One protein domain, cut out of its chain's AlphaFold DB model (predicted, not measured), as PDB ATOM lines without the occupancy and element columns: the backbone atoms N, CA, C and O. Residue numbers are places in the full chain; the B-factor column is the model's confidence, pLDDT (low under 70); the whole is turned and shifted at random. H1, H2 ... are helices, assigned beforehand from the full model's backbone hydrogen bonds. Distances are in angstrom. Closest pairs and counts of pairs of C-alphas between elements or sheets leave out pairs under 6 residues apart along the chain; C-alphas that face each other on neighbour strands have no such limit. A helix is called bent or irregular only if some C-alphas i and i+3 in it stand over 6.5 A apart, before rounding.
ATOM      1  N   PRO A   2     287.577 590.291 382.530       69.12
ATOM      2  CA  PRO A   2     286.683 589.406 383.272       69.12
ATOM      3  C   PRO A   2     287.174 587.958 383.147       69.12
ATOM      4  O   PRO A   2     287.662 587.573 382.089       69.12
ATOM      5  N   LEU A   3     287.061 587.169 384.218       74.88
ATOM      6  CA  LEU A   3     287.376 585.732 384.178       74.88
ATOM      7  C   LEU A   3     286.334 584.939 383.376       74.88
ATOM      8  O   LEU A   3     286.659 583.911 382.794       74.88
ATOM      9  N   ASN A   4     285.099 585.443 383.340       76.69
ATOM     10  CA  ASN A   4     283.985 584.872 382.604       76.69
ATOM     11  C   ASN A   4     283.359 585.950 381.713       76.69
ATOM     12  O   ASN A   4     282.871 586.957 382.224       76.69
ATOM     13  N   ASN A   5     283.355 585.728 380.399       76.06
ATOM     14  CA  ASN A   5     282.663 586.593 379.437       76.06
ATOM     15  C   ASN A   5     281.259 586.066 379.076       76.06
ATOM     16  O   ASN A   5     280.514 586.742 378.375       76.06
ATOM     17  N   SER A   6     280.889 584.877 379.562       80.12
ATOM     18  CA  SER A   6     279.610 584.196 379.335       80.12
ATOM     19  C   SER A   6     278.912 583.931 380.673       80.12
ATOM     20  O   SER A   6     278.708 582.787 381.075       80.12
ATOM     21  N   TYR A   7     278.621 585.002 381.412       85.94
ATOM     22  CA  TYR A   7     277.868 584.916 382.661       85.94
ATOM     23  C   TYR A   7     276.446 584.406 382.397       85.94
ATOM     24  O   TYR A   7     275.724 584.977 381.579       85.94
ATOM     25  N   ASP A   8     276.053 583.356 383.116       90.44
ATOM     26  CA  ASP A   8     274.704 582.795 383.098       90.44
ATOM     27  C   ASP A   8     274.037 583.034 384.458       90.44
ATOM     28  O   ASP A   8     274.320 582.363 385.453       90.44
ATOM     29  N   GLU A   9     273.145 584.021 384.497       93.56
ATOM     30  CA  GLU A   9     272.412 584.384 385.709       93.56
ATOM     31  C   GLU A   9     271.519 583.246 386.214       93.56
ATOM     32  O   GLU A   9     271.417 583.032 387.423       93.56
ATOM     33  N   GLN A  10     270.902 582.482 385.307       94.94
ATOM     34  CA  GLN A  10     270.003 581.394 385.686       94.94
ATOM     35  C   GLN A  10     270.779 580.262 386.355       94.94
ATOM     36  O   GLN A  10     270.344 579.749 387.389       94.94
ATOM     37  N   ALA A  11     271.954 579.918 385.820       93.12
ATOM     38  CA  ALA A  11     272.834 578.924 386.426       93.12
ATOM     39  C   ALA A  11     273.272 579.329 387.843       93.12
ATOM     40  O   ALA A  11     273.276 578.496 388.751       93.12
ATOM     41  N   VAL A  12     273.594 580.609 388.063       94.75
ATOM     42  CA  VAL A  12     273.984 581.111 389.390       94.75
ATOM     43  C   VAL A  12     272.817 581.074 390.373       94.75
ATOM     44  O   VAL A  12     272.986 580.585 391.489       94.75
ATOM     45  N   VAL A  13     271.626 581.534 389.976       96.94
ATOM     46  CA  VAL A  13     270.430 581.479 390.837       96.94
ATOM     47  C   VAL A  13     270.099 580.033 391.212       96.94
ATOM     48  O   VAL A  13     269.826 579.752 392.380       96.94
ATOM     49  N   GLN A  14     270.190 579.103 390.259       96.06
ATOM     50  CA  GLN A  14     269.966 577.684 390.523       96.06
ATOM     51  C   GLN A  14     271.006 577.109 391.495       96.06
ATOM     52  O   GLN A  14     270.645 576.384 392.423       96.06
ATOM     53  N   ALA A  15     272.287 577.456 391.327       94.88
ATOM     54  CA  ALA A  15     273.348 577.033 392.238       94.88
ATOM     55  C   ALA A  15     273.126 577.566 393.663       94.88
ATOM     56  O   ALA A  15     273.298 576.819 394.626       94.88
ATOM     57  N   ILE A  16     272.687 578.822 393.802       95.88
ATOM     58  CA  ILE A  16     272.330 579.418 395.098       95.88
ATOM     59  C   ILE A  16     271.158 578.664 395.734       95.88
ATOM     60  O   ILE A  16     271.227 578.325 396.914       95.88
ATOM     61  N   ALA A  17     270.101 578.372 394.971       96.56
ATOM     62  CA  ALA A  17     268.931 577.660 395.480       96.56
ATOM     63  C   ALA A  17     269.300 576.270 396.026       96.56
ATOM     64  O   ALA A  17     268.969 575.950 397.168       96.56
ATOM     65  N   SER A  18     270.057 575.479 395.261       95.31
ATOM     66  CA  SER A  18     270.516 574.154 395.700       95.31
ATOM     67  C   SER A  18     271.493 574.222 396.882       95.31
ATOM     68  O   SER A  18     271.451 573.374 397.778       95.31
ATOM     69  N   ALA A  19     272.357 575.242 396.927       94.44
ATOM     70  CA  ALA A  19     273.260 575.465 398.054       94.44
ATOM     71  C   ALA A  19     272.495 575.828 399.338       94.44
ATOM     72  O   ALA A  19     272.836 575.322 400.406       94.44
ATOM     73  N   LEU A  20     271.441 576.650 399.245       95.44
ATOM     74  CA  LEU A  20     270.565 576.990 400.372       95.44
ATOM     75  C   LEU A  20     269.790 575.774 400.879       95.44
ATOM     76  O   LEU A  20     269.735 575.554 402.086       95.44
ATOM     77  N   GLU A  21     269.235 574.963 399.979       95.69
ATOM     78  CA  GLU A  21     268.547 573.722 400.349       95.69
ATOM     79  C   GLU A  21     269.480 572.785 401.132       95.69
ATOM     80  O   GLU A  21     269.153 572.351 402.239       95.69
ATOM     81  N   THR A  22     270.694 572.565 400.615       95.12
ATOM     82  CA  THR A  22     271.725 571.758 401.289       95.12
ATOM     83  C   THR A  22     272.129 572.360 402.636       95.12
ATOM     84  O   THR A  22     272.299 571.636 403.623       95.12
ATOM     85  N   PHE A  23     272.277 573.687 402.691       94.56
ATOM     86  CA  PHE A  23     272.653 574.411 403.899       94.56
ATOM     87  C   PHE A  23     271.622 574.212 405.011       94.56
ATOM     88  O   PHE A  23     271.983 573.774 406.105       94.56
ATOM     89  N   TYR A  24     270.346 574.482 404.727       95.06
ATOM     90  CA  TYR A  24     269.282 574.355 405.718       95.06
ATOM     91  C   TYR A  24     269.036 572.900 406.113       95.06
ATOM     92  O   TYR A  24     268.896 572.634 407.304       95.06
ATOM     93  N   GLY A  25     269.061 571.958 405.163       96.00
ATOM     94  CA  GLY A  25     268.948 570.529 405.468       96.00
ATOM     95  C   GLY A  25     270.030 570.069 406.450       96.00
ATOM     96  O   GLY A  25     269.727 569.532 407.513       96.00
ATOM     97  N   THR A  26     271.291 570.401 406.162       95.44
ATOM     98  CA  THR A  26     272.431 570.047 407.025       95.44
ATOM     99  C   THR A  26     272.370 570.750 408.387       95.44
ATOM    100  O   THR A  26     272.763 570.182 409.410       95.44
ATOM    101  N   LEU A  27     271.911 572.006 408.427       94.31
ATOM    102  CA  LEU A  27     271.769 572.759 409.672       94.31
ATOM    103  C   LEU A  27     270.698 572.139 410.575       94.31
ATOM    104  O   LEU A  27     270.956 571.947 411.765       94.31
ATOM    105  N   ILE A  28     269.542 571.782 410.009       95.06
ATOM    106  CA  ILE A  28     268.457 571.098 410.723       95.06
ATOM    107  C   ILE A  28     268.961 569.764 411.275       95.06
ATOM    108  O   ILE A  28     268.862 569.543 412.477       95.06
ATOM    109  N   GLU A  29     269.614 568.932 410.460       95.69
ATOM    110  CA  GLU A  29     270.176 567.651 410.913       95.69
ATOM    111  C   GLU A  29     271.162 567.808 412.084       95.69
ATOM    112  O   GLU A  29     271.153 567.021 413.037       95.69
ATOM    113  N   LYS A  30     272.017 568.840 412.054       93.06
ATOM    114  CA  LYS A  30     272.941 569.134 413.160       93.06
ATOM    115  C   LYS A  30     272.222 569.562 414.435       93.06
ATOM    116  O   LYS A  30     272.694 569.224 415.524       93.06
ATOM    117  N   ILE A  31     271.146 570.335 414.308       91.81
ATOM    118  CA  ILE A  31     270.333 570.788 415.440       91.81
ATOM    119  C   ILE A  31     269.543 569.609 416.018       91.81
ATOM    120  O   ILE A  31     269.577 569.403 417.228       91.81
ATOM    121  N   ASP A  32     268.931 568.779 415.176       94.44
ATOM    122  CA  ASP A  32     268.192 567.582 415.592       94.44
ATOM    123  C   ASP A  32     269.108 566.552 416.270       94.44
ATOM    124  O   ASP A  32     268.742 565.913 417.258       94.44
ATOM    125  N   GLY A  33     270.347 566.423 415.788       93.56
ATOM    126  CA  GLY A  33     271.378 565.578 416.391       93.56
ATOM    127  C   GLY A  33     272.043 566.167 417.643       93.56
ATOM    128  O   GLY A  33     272.930 565.529 418.232       93.56
ATOM    129  N   LEU A  34     271.674 567.382 418.061       91.81
ATOM    130  CA  LEU A  34     272.340 568.082 419.151       91.81
ATOM    131  C   LEU A  34     272.086 567.400 420.496       91.81
ATOM    132  O   LEU A  34     270.962 567.231 420.959       91.81
ATOM    133  N   ASN A  35     273.171 567.082 421.199       92.19
ATOM    134  CA  ASN A  35     273.104 566.559 422.557       92.19
ATOM    135  C   ASN A  35     273.774 567.530 423.531       92.19
ATOM    136  O   ASN A  35     275.005 567.601 423.612       92.19
ATOM    137  N   ILE A  36     272.958 568.240 424.311       87.62
ATOM    138  CA  ILE A  36     273.435 569.269 425.241       87.62
ATOM    139  C   ILE A  36     274.426 568.718 426.274       87.62
ATOM    140  O   ILE A  36     275.430 569.360 426.569       87.62
ATOM    141  N   GLN A  37     274.230 567.490 426.762       90.06
ATOM    142  CA  GLN A  37     275.146 566.875 427.726       90.06
ATOM    143  C   GLN A  37     276.534 566.648 427.111       90.06
ATOM    144  O   GLN A  37     277.549 566.904 427.760       90.06
ATOM    145  N   LYS A  38     276.602 566.203 425.848       91.19
ATOM    146  CA  LYS A  38     277.875 566.053 425.120       91.19
ATOM    147  C   LYS A  38     278.554 567.402 424.891       91.19
ATOM    148  O   LYS A  38     279.772 567.487 425.042       91.19
ATOM    149  N   VAL A  39     277.788 568.440 424.551       88.94
ATOM    150  CA  VAL A  39     278.328 569.790 424.336       88.94
ATOM    151  C   VAL A  39     278.913 570.346 425.631       88.94
ATOM    152  O   VAL A  39     280.067 570.776 425.639       88.94
ATOM    153  N   MET A  40     278.165 570.270 426.734       88.19
ATOM    154  CA  MET A  40     278.568 570.825 428.028       88.19
ATOM    155  C   MET A  40     279.832 570.171 428.597       88.19
ATOM    156  O   MET A  40     280.657 570.869 429.180       88.19
ATOM    157  N   LYS A  41     280.060 568.870 428.353       90.62
ATOM    158  CA  LYS A  41     281.280 568.157 428.792       90.62
ATOM    159  C   LYS A  41     282.589 568.758 428.267       90.62
ATOM    160  O   LYS A  41     283.638 568.516 428.850       90.62
ATOM    161  N   ARG A  42     282.547 569.504 427.160       88.94
ATOM    162  CA  ARG A  42     283.732 570.104 426.523       88.94
ATOM    163  C   ARG A  42     283.926 571.579 426.880       88.94
ATOM    164  O   ARG A  42     284.848 572.207 426.369       88.94
ATOM    165  N   LYS A  43     283.034 572.168 427.682       90.56
ATOM    166  CA  LYS A  43     283.047 573.601 427.993       90.56
ATOM    167  C   LYS A  43     283.780 573.873 429.301       90.56
ATOM    168  O   LYS A  43     283.770 573.058 430.216       90.56
ATOM    169  N   ASN A  44     284.410 575.042 429.383       91.62
ATOM    170  CA  ASN A  44     285.097 575.491 430.585       91.62
ATOM    171  C   ASN A  44     284.113 576.277 431.477       91.62
ATOM    172  O   ASN A  44     283.749 577.398 431.106       91.62
ATOM    173  N   PRO A  45     283.703 575.746 432.645       90.62
ATOM    174  CA  PRO A  45     282.709 576.394 433.499       90.62
ATOM    175  C   PRO A  45     283.150 577.768 434.024       90.62
ATOM    176  O   PRO A  45     282.310 578.624 434.303       90.62
ATOM    177  N   TYR A  46     284.460 578.023 434.114       93.94
ATOM    178  CA  TYR A  46     284.986 579.312 434.558       93.94
ATOM    179  C   TYR A  46     284.727 580.439 433.554       93.94
ATOM    180  O   TYR A  46     284.571 581.585 433.967       93.94
ATOM    181  N   LEU A  47     284.605 580.134 432.257       92.69
ATOM    182  CA  LEU A  47     284.285 581.148 431.247       92.69
ATOM    183  C   LEU A  47     282.876 581.718 431.437       92.69
ATOM    184  O   LEU A  47     282.668 582.902 431.198       92.69
ATOM    185  N   TYR A  48     281.922 580.908 431.903       93.44
ATOM    186  CA  TYR A  48     280.563 581.381 432.181       93.44
ATOM    187  C   TYR A  48     280.528 582.317 433.390       93.44
ATOM    188  O   TYR A  48     279.878 583.358 433.341       93.44
ATOM    189  N   ARG A  49     281.314 582.006 434.434       90.94
ATOM    190  CA  ARG A  49     281.505 582.910 435.579       90.94
ATOM    191  C   ARG A  49     282.175 584.217 435.164       90.94
ATOM    192  O   ARG A  49     281.723 585.279 435.567       90.94
ATOM    193  N   ALA A  50     283.219 584.144 434.338       95.31
ATOM    194  CA  ALA A  50     283.921 585.327 433.838       95.31
ATOM    195  C   ALA A  50     283.020 586.226 432.973       95.31
ATOM    196  O   ALA A  50     283.172 587.442 432.987       95.31
ATOM    197  N   LYS A  51     282.054 585.636 432.257       94.25
ATOM    198  CA  LYS A  51     281.013 586.347 431.497       94.25
ATOM    199  C   LYS A  51     279.819 586.799 432.349       94.25
ATOM    200  O   LYS A  51     278.833 587.261 431.788       94.25
ATOM    201  N   ALA A  52     279.901 586.655 433.674       95.00
ATOM    202  CA  ALA A  52     278.862 587.028 434.628       95.00
ATOM    203  C   ALA A  52     277.485 586.390 434.357       95.00
ATOM    204  O   ALA A  52     276.468 586.991 434.696       95.00
ATOM    205  N   MET A  53     277.446 585.177 433.795       94.44
ATOM    206  CA  MET A  53     276.187 584.449 433.605       94.44
ATOM    207  C   MET A  53     275.627 583.997 434.956       94.44
ATOM    208  O   MET A  53     276.329 583.335 435.725       94.44
ATOM    209  N   GLN A  54     274.376 584.357 435.239       93.25
ATOM    210  CA  GLN A  54     273.744 584.186 436.555       93.25
ATOM    211  C   GLN A  54     272.769 583.009 436.612       93.25
ATOM    212  O   GLN A  54     272.352 582.602 437.697       93.25
ATOM    213  N   SER A  55     272.406 582.439 435.464       94.81
ATOM    214  CA  SER A  55     271.423 581.363 435.390       94.81
ATOM    215  C   SER A  55     271.864 580.222 434.475       94.81
ATOM    216  O   SER A  55     272.636 580.393 433.531       94.81
ATOM    217  N   ALA A  56     271.339 579.023 434.740       91.69
ATOM    218  CA  ALA A  56     271.528 577.884 433.844       91.69
ATOM    219  C   ALA A  56     270.936 578.157 432.451       91.69
ATOM    220  O   ALA A  56     271.503 577.712 431.458       91.69
ATOM    221  N   ALA A  57     269.835 578.914 432.378       94.12
ATOM    222  CA  ALA A  57     269.199 579.298 431.123       94.12
ATOM    223  C   ALA A  57     270.136 580.143 430.243       94.12
ATOM    224  O   ALA A  57     270.322 579.803 429.080       94.12
ATOM    225  N   GLU A  58     270.803 581.159 430.805       94.19
ATOM    226  CA  GLU A  58     271.797 581.974 430.083       94.19
ATOM    227  C   GLU A  58     272.962 581.139 429.542       94.19
ATOM    228  O   GLU A  58     273.422 581.339 428.416       94.19
ATOM    229  N   ILE A  59     273.442 580.176 430.336       92.38
ATOM    230  CA  ILE A  59     274.531 579.287 429.918       92.38
ATOM    231  C   ILE A  59     274.080 578.413 428.746       92.38
ATOM    232  O   ILE A  59     274.812 578.284 427.762       92.38
ATOM    233  N   VAL A  60     272.894 577.807 428.848       91.00
ATOM    234  CA  VAL A  60     272.335 576.954 427.793       91.00
ATOM    235  C   VAL A  60     272.118 577.763 426.518       91.00
ATOM    236  O   VAL A  60     272.612 577.355 425.470       91.00
ATOM    237  N   ASP A  61     271.479 578.926 426.604       92.12
ATOM    238  CA  ASP A  61     271.201 579.792 425.456       92.12
ATOM    239  C   ASP A  61     272.486 580.246 424.744       92.12
ATOM    240  O   ASP A  61     272.630 580.098 423.527       92.12
ATOM    241  N   SER A  62     273.495 580.677 425.510       92.00
ATOM    242  CA  SER A  62     274.794 581.058 424.952       92.00
ATOM    243  C   SER A  62     275.486 579.896 424.235       92.00
ATOM    244  O   SER A  62     276.137 580.097 423.207       92.00
ATOM    245  N   VAL A  63     275.381 578.683 424.777       90.62
ATOM    246  CA  VAL A  63     275.977 577.484 424.181       90.62
ATOM    247  C   VAL A  63     275.260 577.081 422.901       90.62
ATOM    248  O   VAL A  63     275.940 576.759 421.926       90.62
ATOM    249  N   LEU A  64     273.928 577.098 422.897       89.88
ATOM    250  CA  LEU A  64     273.118 576.771 421.725       89.88
ATOM    251  C   LEU A  64     273.351 577.785 420.603       89.88
ATOM    252  O   LEU A  64     273.674 577.388 419.488       89.88
ATOM    253  N   THR A  65     273.319 579.080 420.920       92.19
ATOM    254  CA  THR A  65     273.600 580.157 419.960       92.19
ATOM    255  C   THR A  65     274.996 580.015 419.352       92.19
ATOM    256  O   THR A  65     275.163 580.054 418.134       92.19
ATOM    257  N   ALA A  66     276.015 579.766 420.185       91.12
ATOM    258  CA  ALA A  66     277.377 579.546 419.700       91.12
ATOM    259  C   ALA A  66     277.507 578.268 418.850       91.12
ATOM    260  O   ALA A  66     278.308 578.226 417.917       91.12
ATOM    261  N   PHE A  67     276.748 577.216 419.172       90.88
ATOM    262  CA  PHE A  67     276.729 575.979 418.394       90.88
ATOM    263  C   PHE A  67     276.114 576.185 417.006       90.88
ATOM    264  O   PHE A  67     276.690 575.705 416.027       90.88
ATOM    265  N   VAL A  68     274.990 576.902 416.921       92.19
ATOM    266  CA  VAL A  68     274.336 577.241 415.649       92.19
ATOM    267  C   VAL A  68     275.285 578.076 414.796       92.19
ATOM    268  O   VAL A  68     275.674 577.618 413.727       92.19
ATOM    269  N   SER A  69     275.792 579.191 415.325       93.06
ATOM    270  CA  SER A  69     276.708 580.078 414.595       93.06
ATOM    271  C   SER A  69     277.966 579.359 414.085       93.06
ATOM    272  O   SER A  69     278.349 579.492 412.925       93.06
ATOM    273  N   SER A  70     278.588 578.511 414.912       90.62
ATOM    274  CA  SER A  70     279.741 577.712 414.474       90.62
ATOM    275  C   SER A  70     279.373 576.670 413.412       90.62
ATOM    276  O   SER A  70     280.213 576.323 412.575       90.62
ATOM    277  N   SER A  71     278.158 576.124 413.467       92.31
ATOM    278  CA  SER A  71     277.677 575.143 412.497       92.31
ATOM    279  C   SER A  71     277.399 575.792 411.152       92.31
ATOM    280  O   SER A  71     277.831 575.230 410.148       92.31
ATOM    281  N   GLU A  72     276.756 576.958 411.144       92.75
ATOM    282  CA  GLU A  72     276.489 577.764 409.949       92.75
ATOM    283  C   GLU A  72     277.789 578.082 409.211       92.75
ATOM    284  O   GLU A  72     277.921 577.725 408.044       92.75
ATOM    285  N   GLU A  73     278.793 578.626 409.908       89.88
ATOM    286  CA  GLU A  73     280.098 578.945 409.308       89.88
ATOM    287  C   GLU A  73     280.763 577.704 408.693       89.88
ATOM    288  O   GLU A  73     281.291 577.740 407.583       89.88
ATOM    289  N   THR A  74     280.687 576.564 409.388       89.88
ATOM    290  CA  THR A  74     281.252 575.304 408.883       89.88
ATOM    291  C   THR A  74     280.539 574.832 407.614       89.88
ATOM    292  O   THR A  74     281.189 574.369 406.681       89.88
ATOM    293  N   ILE A  75     279.204 574.902 407.570       91.44
ATOM    294  CA  ILE A  75     278.425 574.458 406.404       91.44
ATOM    295  C   ILE A  75     278.680 575.405 405.222       91.44
ATOM    296  O   ILE A  75     278.942 574.938 404.113       91.44
ATOM    297  N   LEU A  76     278.701 576.718 405.475       89.56
ATOM    298  CA  LEU A  76     279.047 577.734 404.482       89.56
ATOM    299  C   LEU A  76     280.421 577.469 403.856       89.56
ATOM    300  O   LEU A  76     280.548 577.434 402.631       89.56
ATOM    301  N   GLY A  77     281.437 577.233 404.689       84.62
ATOM    302  CA  GLY A  77     282.796 576.955 404.232       84.62
ATOM    303  C   GLY A  77     282.949 575.645 403.458       84.62
ATOM    304  O   GLY A  77     283.789 575.574 402.566       84.62
ATOM    305  N   ASN A  78     282.146 574.624 403.768       84.94
ATOM    306  CA  ASN A  78     282.322 573.290 403.191       84.94
ATOM    307  C   ASN A  78     281.600 573.078 401.858       84.94
ATOM    308  O   ASN A  78     282.105 572.329 401.027       84.94
ATOM    309  N   CYS A  79     280.404 573.640 401.670       81.88
ATOM    310  CA  CYS A  79     279.582 573.271 400.511       81.88
ATOM    311  C   CYS A  79     278.791 574.413 399.872       81.88
ATOM    312  O   CYS A  79     278.174 574.192 398.834       81.88
ATOM    313  N   PHE A  80     278.788 575.619 400.447       90.38
ATOM    314  CA  PHE A  80     277.924 576.692 399.949       90.38
ATOM    315  C   PHE A  80     278.556 577.493 398.808       90.38
ATOM    316  O   PHE A  80     277.947 577.679 397.758       90.38
ATOM    317  N   PHE A  81     279.788 577.970 398.996       89.94
ATOM    318  CA  PHE A  81     280.387 578.929 398.064       89.94
ATOM    319  C   PHE A  81     280.996 578.292 396.817       89.94
ATOM    320  O   PHE A  81     281.017 578.930 395.767       89.94
ATOM    321  N   GLU A  82     281.487 577.053 396.905       88.62
ATOM    322  CA  GLU A  82     282.137 576.382 395.773       88.62
ATOM    323  C   GLU A  82     281.182 576.210 394.568       88.62
ATOM    324  O   GLU A  82     281.548 576.662 393.480       88.62
ATOM    325  N   PRO A  83     279.951 575.671 394.712       90.00
ATOM    326  CA  PRO A  83     279.025 575.530 393.582       90.00
ATOM    327  C   PRO A  83     278.655 576.869 392.934       90.00
ATOM    328  O   PRO A  83     278.579 576.973 391.711       90.00
ATOM    329  N   ILE A  84     278.470 577.909 393.753       92.44
ATOM    330  CA  ILE A  84     278.143 579.261 393.287       92.44
ATOM    331  C   ILE A  84     279.318 579.843 392.500       92.44
ATOM    332  O   ILE A  84     279.136 580.398 391.418       92.44
ATOM    333  N   ALA A  85     280.536 579.699 393.023       91.25
ATOM    334  CA  ALA A  85     281.735 580.198 392.372       91.25
ATOM    335  C   ALA A  85     282.001 579.473 391.042       91.25
ATOM    336  O   ALA A  85     282.389 580.125 390.074       91.25
ATOM    337  N   ILE A  86     281.737 578.165 390.948       90.12
ATOM    338  CA  ILE A  86     281.797 577.420 389.679       90.12
ATOM    339  C   ILE A  86     280.795 578.009 388.675       90.12
ATOM    340  O   ILE A  86     281.200 578.409 387.583       90.12
ATOM    341  N   ALA A  87     279.523 578.150 389.064       91.25
ATOM    342  CA  ALA A  87     278.478 578.689 388.192       91.25
ATOM    343  C   ALA A  87     278.778 580.125 387.717       91.25
ATOM    344  O   ALA A  87     278.592 580.447 386.547       91.25
ATOM    345  N   ALA A  88     279.294 580.983 388.601       91.12
ATOM    346  CA  ALA A  88     279.588 582.378 388.277       91.12
ATOM    347  C   ALA A  88     280.859 582.545 387.428       91.12
ATOM    348  O   ALA A  88     280.944 583.442 386.583       91.12
ATOM    349  N   SER A  89     281.867 581.700 387.652       89.00
ATOM    350  CA  SER A  89     283.185 581.846 387.028       89.00
ATOM    351  C   SER A  89     283.295 581.235 385.632       89.00
ATOM    352  O   SER A  89     284.259 581.541 384.935       89.00
ATOM    353  N   GLY A  90     282.372 580.355 385.231       81.00
ATOM    354  CA  GLY A  90     282.509 579.572 383.995       81.00
ATOM    355  C   GLY A  90     283.719 578.622 384.006       81.00
ATOM    356  O   GLY A  90     284.094 578.075 382.970       81.00
ATOM    357  N   GLY A  91     284.359 578.455 385.168       85.31
ATOM    358  CA  GLY A  91     285.485 577.558 385.378       85.31
ATOM    359  C   GLY A  91     285.053 576.129 385.663       85.31
ATOM    360  O   GLY A  91     283.893 575.845 385.948       85.31
TER     361      GLY A  91
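What this domain is: This is residues 2 to 91 of the 147 residues of the protein "Putative cytoplasmic protein" of Coprococcus eutactus CAG:665 (UniProt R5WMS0). Two long helices, H1 and the bent H4, run side by side in opposite directions and make a long, slender rod; the two stand almost parallel in line where H1 begins and H4 ends, in its arm H4b, while the arm H4a slants across H1. Beyond the last residue of H1, two short helices, H2 and H3, make a small head beside the first part of H4a, and H3 is set crosswise to that arm. The printed part has 90 residues, with four named helices in the order H1, H2, H3, H4 and no named strand; the class is all helix. The whole is extended, with a radius of gyration of the C-alphas of 18.9 A and spans of 57 by 26 by 17 A.

How they stand to each other: H1, residues 9 to 32, touches H4b, residues 81 to 89, with residues 9 to 19 alone; the closest C-alphas are those of Val 12 and Ala 87, 5.2 A apart. They run opposite ways at a shallow tilt of 2 degrees. With residues 23 to 31 alone H1 touches H4a, residues 56 to 78, of which residues 68 to 76 alone take part; the closest C-alphas are those of Phe 23 and Ile 75, 6.3 A apart. H1 and H4a run opposite ways at a steep tilt of 36 degrees, only just past shallow. H2, residues 36 to 40, is apart from H1 and near H4a, with 10 pairs of C-alphas within 10 A. H3, residues 45 to 50, is close to H4a but not clearly touching: the closest C-alphas, of Tyr 48 and Ile 59, are 6.8 A apart, and the lines are about perpendicular at 77 degrees. H1 and H3 are apart. Every O i to N i+4 pair is within hydrogen-bond range in H1, H2, H4a and H4b; in H3 it is 1 of 2.

Where its parts are: H1 begins at C-alpha 9, (272.412, 584.384, 385.709), and is 34.5 A long. H2 is 6.0 A and H3 9.0 A long. H4, residues 56 to 89, was assigned by its hydrogen bonds as one helix but is bent: C-alphas 78 and 81 are 7.9 A apart. H4a begins at C-alpha 56, (271.528, 577.884, 433.844), and is 32.8 A long. H4b is 11.8 A long and ends at C-alpha 89, (283.185, 581.846, 387.028). The arms stand at a shallow tilt of 34 degrees, only just short of steep.

The domain as a whole: The two C-alphas farthest apart are those of Asn 5 and Gln 54, at 57.9 A, while the first and last printed C-alphas, of Pro 2 and Gly 91, are 12.1 A apart. The printed part has no cut. The links from H1 to H2, from H2 to H3 and from H3 to H4 are tight. The mean pLDDT of the printed part is 91.0, and residue 2 is under 70.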